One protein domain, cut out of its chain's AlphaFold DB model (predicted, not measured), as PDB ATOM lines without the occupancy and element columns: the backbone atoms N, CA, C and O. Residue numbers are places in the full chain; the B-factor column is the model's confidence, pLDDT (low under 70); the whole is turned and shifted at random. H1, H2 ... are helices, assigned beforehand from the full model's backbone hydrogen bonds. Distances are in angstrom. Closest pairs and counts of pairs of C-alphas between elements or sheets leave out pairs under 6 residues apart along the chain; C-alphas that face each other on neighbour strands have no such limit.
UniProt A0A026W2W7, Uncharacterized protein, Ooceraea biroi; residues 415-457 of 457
ATOM      1  N   GLN A 415     420.515 324.989 311.725       91.62
ATOM      2  CA  GLN A 415     420.397 326.424 311.415       91.62
ATOM      3  C   GLN A 415     418.948 326.856 311.107       91.62
ATOM      4  O   GLN A 415     418.723 327.962 310.624       91.62
ATOM      5  N   SER A 416     417.967 325.986 311.367       92.94
ATOM      6  CA  SER A 416     416.555 326.241 311.070       92.94
ATOM      7  C   SER A 416     415.941 327.383 311.883       92.94
ATOM      8  O   SER A 416     416.261 327.592 313.055       92.94
ATOM      9  N   ASP A 417     414.990 328.097 311.272       93.81
ATOM     10  CA  ASP A 417     414.158 329.054 312.003       93.81
ATOM     11  C   ASP A 417     413.239 328.334 313.006       93.81
ATOM     12  O   ASP A 417     412.816 327.191 312.810       93.81
ATOM     13  N   ILE A 418     412.869 329.032 314.081       91.81
ATOM     14  CA  ILE A 418     412.046 328.499 315.168       91.81
ATOM     15  C   ILE A 418     410.688 328.004 314.639       91.81
ATOM     16  O   ILE A 418     410.183 326.981 315.107       91.81
ATOM     17  N   LEU A 419     410.104 328.668 313.627       88.94
ATOM     18  CA  LEU A 419     408.876 328.197 312.980       88.94
ATOM     19  C   LEU A 419     409.094 326.868 312.243       88.94
ATOM     20  O   LEU A 419     408.275 325.958 312.374       88.94
ATOM     21  N   GLN A 420     410.195 326.740 311.499       94.50
ATOM     22  CA  GLN A 420     410.540 325.520 310.767       94.50
ATOM     23  C   GLN A 420     410.773 324.357 311.743       94.50
ATOM     24  O   GLN A 420     410.182 323.292 311.579       94.50
ATOM     25  N   ASN A 421     411.547 324.574 312.808       94.31
ATOM     26  CA  ASN A 421     411.846 323.581 313.844       94.31
ATOM     27  C   ASN A 421     410.576 323.097 314.585       94.31
ATOM     28  O   ASN A 421     410.386 321.895 314.810       94.31
ATOM     29  N   ILE A 422     409.638 324.006 314.888       92.81
ATOM     30  CA  ILE A 422     408.313 323.652 315.432       92.81
ATOM     31  C   ILE A 422     407.517 322.801 314.434       92.81
ATOM     32  O   ILE A 422     406.927 321.791 314.823       92.81
ATOM     33  N   LEU A 423     407.500 323.180 313.153       94.75
ATOM     34  CA  LEU A 423     406.792 322.439 312.109       94.75
ATOM     35  C   LEU A 423     407.405 321.048 311.864       94.75
ATOM     36  O   LEU A 423     406.656 320.083 311.707       94.75
ATOM     37  N   TRP A 424     408.733 320.919 311.908       96.88
ATOM     38  CA  TRP A 424     409.465 319.650 311.826       96.88
ATOM     39  C   TRP A 424     409.142 318.728 313.004       96.88
ATOM     40  O   TRP A 424     408.742 317.578 312.797       96.88
ATOM     41  N   ASN A 425     409.225 319.230 314.243       95.56
ATOM     42  CA  ASN A 425     408.829 318.474 315.436       95.56
ATOM     43  C   ASN A 425     407.357 318.042 315.373       95.56
ATOM     44  O   ASN A 425     407.025 316.911 315.723       95.56
ATOM     45  N   LEU A 426     406.467 318.912 314.896       95.25
ATOM     46  CA  LEU A 426     405.050 318.598 314.743       95.25
ATOM     47  C   LEU A 426     404.817 317.527 313.664       95.25
ATOM     48  O   LEU A 426     404.040 316.600 313.899       95.25
ATOM     49  N   ALA A 427     405.479 317.606 312.509       96.44
ATOM     50  CA  ALA A 427     405.317 316.641 311.420       96.44
ATOM     51  C   ALA A 427     405.915 315.263 311.751       96.44
ATOM     52  O   ALA A 427     405.299 314.238 311.456       96.44
ATOM     53  N   THR A 428     407.077 315.228 312.410       96.31
ATOM     54  CA  THR A 428     407.730 313.984 312.852       96.31
ATOM     55  C   THR A 428     406.960 313.303 313.986       96.31
ATOM     56  O   THR A 428     406.654 312.115 313.874       96.31
ATOM     57  N   ARG A 429     406.566 314.047 315.034       95.81
ATOM     58  CA  ARG A 429     405.852 313.500 316.206       95.81
ATOM     59  C   ARG A 429     404.364 313.216 315.963       95.81
ATOM     60  O   ARG A 429     403.779 312.428 316.699       95.81
ATOM     61  N   THR A 430     403.721 313.818 314.955       94.88
ATOM     62  CA  THR A 430     402.309 313.512 314.642       94.88
ATOM     63  C   THR A 430     402.182 312.093 314.068       94.88
ATOM     64  O   THR A 430     402.758 311.813 313.012       94.88
ATOM     65  N   PRO A 431     401.388 311.190 314.676       96.31
ATOM     66  CA  PRO A 431     401.181 309.851 314.140       96.31
ATOM     67  C   PRO A 431     400.284 309.884 312.896       96.31
ATOM     68  O   PRO A 431     399.345 310.679 312.786       96.31
ATOM     69  N   ASP A 432     400.536 308.975 311.956       94.88
ATOM     70  CA  ASP A 432     399.977 309.032 310.598       94.88
ATOM     71  C   ASP A 432     398.444 308.970 310.551       94.88
ATOM     72  O   ASP A 432     397.822 309.516 309.638       94.88
ATOM     73  N   HIS A 433     397.801 308.374 311.558       95.50
ATOM     74  CA  HIS A 433     396.343 308.363 311.669       95.50
ATOM     75  C   HIS A 433     395.759 309.756 311.991       95.50
ATOM     76  O   HIS A 433     394.670 310.085 311.513       95.50
ATOM     77  N   VAL A 434     396.479 310.606 312.736       94.12
ATOM     78  CA  VAL A 434     396.116 312.017 312.972       94.12
ATOM     79  C   VAL A 434     396.416 312.857 311.730       94.12
ATOM     80  O   VAL A 434     395.559 313.641 311.311       94.12
ATOM     81  N   ALA A 435     397.567 312.643 311.083       93.62
ATOM     82  CA  ALA A 435     397.908 313.311 309.824       93.62
ATOM     83  C   ALA A 435     396.869 313.007 308.723       93.62
ATOM     84  O   ALA A 435     396.379 313.922 308.057       93.62
ATOM     85  N   LYS A 436     396.436 311.743 308.597       94.25
ATOM     86  CA  LYS A 436     395.375 311.305 307.672       94.25
ATOM     87  C   LYS A 436     394.024 311.951 307.977       94.25
ATOM     88  O   LYS A 436     393.380 312.441 307.054       94.25
ATOM     89  N   ARG A 437     393.611 312.026 309.251       91.06
ATOM     90  CA  ARG A 437     392.369 312.719 309.662       91.06
ATOM     91  C   ARG A 437     392.369 314.215 309.312       91.06
ATOM     92  O   ARG A 437     391.300 314.770 309.085       91.06
ATOM     93  N   ASN A 438     393.543 314.845 309.235       91.00
ATOM     94  CA  ASN A 438     393.699 316.263 308.894       91.00
ATOM     95  C   ASN A 438     394.044 316.527 307.412       91.00
ATOM     96  O   ASN A 438     394.164 317.686 307.018       91.00
ATOM     97  N   GLY A 439     394.188 315.491 306.576       91.19
ATOM     98  CA  GLY A 439     394.558 315.641 305.160       91.19
ATOM     99  C   GLY A 439     396.016 316.067 304.927       91.19
ATOM    100  O   GLY A 439     396.309 316.720 303.925       91.19
ATOM    101  N   LEU A 440     396.905 315.735 305.867       94.56
ATOM    102  CA  LEU A 440     398.346 316.034 305.858       94.56
ATOM    103  C   LEU A 440     399.220 314.770 305.764       94.56
ATOM    104  O   LEU A 440     400.431 314.851 305.945       94.56
ATOM    105  N   ARG A 441     398.626 313.593 305.501       95.75
ATOM    106  CA  ARG A 441     399.356 312.313 305.485       95.75
ATOM    107  C   ARG A 441     400.490 312.307 304.466       95.75
ATOM    108  O   ARG A 441     401.597 311.963 304.854       95.75
ATOM    109  N   GLU A 442     400.226 312.673 303.209       94.75
ATOM    110  CA  GLU A 442     401.265 312.671 302.170       94.75
ATOM    111  C   GLU A 442     402.432 313.585 302.578       94.75
ATOM    112  O   GLU A 442     403.539 313.082 302.754       94.75
ATOM    113  N   VAL A 443     402.163 314.865 302.882       96.06
ATOM    114  CA  VAL A 443     403.165 315.851 303.342       96.06
ATOM    115  C   VAL A 443     403.985 315.338 304.528       96.06
ATOM    116  O   VAL A 443     405.209 315.357 304.482       96.06
ATOM    117  N   PHE A 444     403.348 314.835 305.591       97.12
ATOM    118  CA  PHE A 444     404.087 314.378 306.775       97.12
ATOM    119  C   PHE A 444     404.850 313.071 306.517       97.12
ATOM    120  O   PHE A 444     405.915 312.870 307.093       97.12
ATOM    121  N   SER A 445     404.363 312.198 305.629       97.25
ATOM    122  CA  SER A 445     405.095 310.991 305.224       97.25
ATOM    123  C   SER A 445     406.307 311.309 304.340       97.25
ATOM    124  O   SER A 445     407.351 310.682 304.505       97.25
ATOM    125  N   ALA A 446     406.205 312.320 303.472       97.12
ATOM    126  CA  ALA A 446     407.307 312.858 302.680       97.12
ATOM    127  C   ALA A 446     408.376 313.493 303.587       97.12
ATOM    128  O   ALA A 446     409.555 313.154 303.489       97.12
ATOM    129  N   VAL A 447     407.948 314.306 304.565       97.50
ATOM    130  CA  VAL A 447     408.822 314.891 305.596       97.50
ATOM    131  C   VAL A 447     409.573 313.813 306.384       97.50
ATOM    132  O   VAL A 447     410.796 313.869 306.490       97.50
ATOM    133  N   LYS A 448     408.871 312.790 306.893       96.88
ATOM    134  CA  LYS A 448     409.486 311.676 307.642       96.88
ATOM    135  C   LYS A 448     410.482 310.865 306.806       96.88
ATOM    136  O   LYS A 448     411.440 310.336 307.359       96.88
ATOM    137  N   LYS A 449     410.275 310.783 305.486       97.50
ATOM    138  CA  LYS A 449     411.194 310.147 304.526       97.50
ATOM    139  C   LYS A 449     412.345 311.049 304.065       97.50
ATOM    140  O   LYS A 449     413.233 310.554 303.382       97.50
ATOM    141  N   LYS A 450     412.331 312.341 304.419       97.00
ATOM    142  CA  LYS A 450     413.219 313.384 303.875       97.00
ATOM    143  C   LYS A 450     413.142 313.547 302.346       97.00
ATOM    144  O   LYS A 450     414.117 313.945 301.721       97.00
ATOM    145  N   ASP A 451     411.977 313.275 301.749       96.69
ATOM    146  CA  ASP A 451     411.776 313.322 300.294       96.69
ATOM    147  C   ASP A 451     410.422 313.938 299.897       96.69
ATOM    148  O   ASP A 451     409.389 313.265 299.807       96.69
ATOM    149  N   CYS A 452     410.454 315.240 299.604       95.69
ATOM    150  CA  CYS A 452     409.309 316.005 299.106       95.69
ATOM    151  C   CYS A 452     409.020 315.804 297.611       95.69
ATOM    152  O   CYS A 452     407.981 316.267 297.139       95.69
ATOM    153  N   THR A 453     409.875 315.096 296.860       94.50
ATOM    154  CA  THR A 453     409.605 314.790 295.443       94.50
ATOM    155  C   THR A 453     408.504 313.737 295.279       94.50
ATOM    156  O   THR A 453     407.850 313.684 294.243       94.50
ATOM    157  N   THR A 454     408.217 312.973 296.341       93.38
ATOM    158  CA  THR A 454     407.093 312.018 296.419       93.38
ATOM    159  C   THR A 454     405.696 312.655 296.373       93.38
ATOM    160  O   THR A 454     404.702 311.930 296.286       93.38
ATOM    161  N   ILE A 455     405.587 313.985 296.445       92.56
ATOM    162  CA  ILE A 455     404.311 314.710 296.426       92.56
ATOM    163  C   ILE A 455     403.927 315.033 294.977       92.56
ATOM    164  O   ILE A 455     404.503 315.925 294.358       92.56
ATOM    165  N   SER A 456     402.926 314.322 294.452       87.38
ATOM    166  CA  SER A 456     402.338 314.573 293.129       87.38
ATOM    167  C   SER A 456     401.520 315.869 293.091       87.38
ATOM    168  O   SER A 456     400.720 316.106 294.006       87.38
ATOM    169  N   CYS A 457     401.650 316.625 292.002       83.50
ATOM    170  CA  CYS A 457     400.901 317.848 291.702       83.50
ATOM    171  C   CYS A 457     399.816 317.590 290.640       83.50
ATOM    172  O   CYS A 457     398.709 318.159 290.803       83.50
TER     173      CYS A 457
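This is residues 415 to 457 of the 457 residues of an uncharacterized protein of Ooceraea biroi (UniProt A0A026W2W7). The longest helix, H1, reaches with its residues 424 to 428 to H3, which crosses it nearly at a right angle; H2 and H3 form a helical hairpin. Residues 417 to 423 stick out as an arm, and residues 450 to 457 fold back past H3 on the side away from H1. The 43 printed residues hold three named helices, H1, H2, H3, and no named strand: all helix. It is only just compact, close to loose, with a radius of gyration of the C-alphas of 10.6 A and spans of 27 by 22 by 15 A.

H1, residues 418 to 429, touches H3, residues 441 to 449, with residues 424 to 428 alone, about perpendicular at 81 degrees; the closest C-alphas, of Ala 427 and Phe 444, are 5.3 A apart. H2, residues 432 to 437, touches H3 at a shallow tilt of 22 degrees, opposite ways; the closest C-alphas, of Ala 435 and Arg 441, are 4.7 A apart. H1 and H2 are only just apart, 8.3 A at the closest C-alphas. In H1, H2 and H3 every O i to N i+4 pair is within hydrogen-bond range.

H1 runs 16.3 A from C-alpha 418 at (412.046, 328.499, 315.168), H2 8.5 A, and H3 12.1 A to C-alpha 449 at (411.194, 310.147, 304.526).

The C-alphas farthest apart, of Gln 415 and Arg 437, are 31.2 A apart. The printed part has no cut, both links are tight, and no printed residue is under 70 in pLDDT.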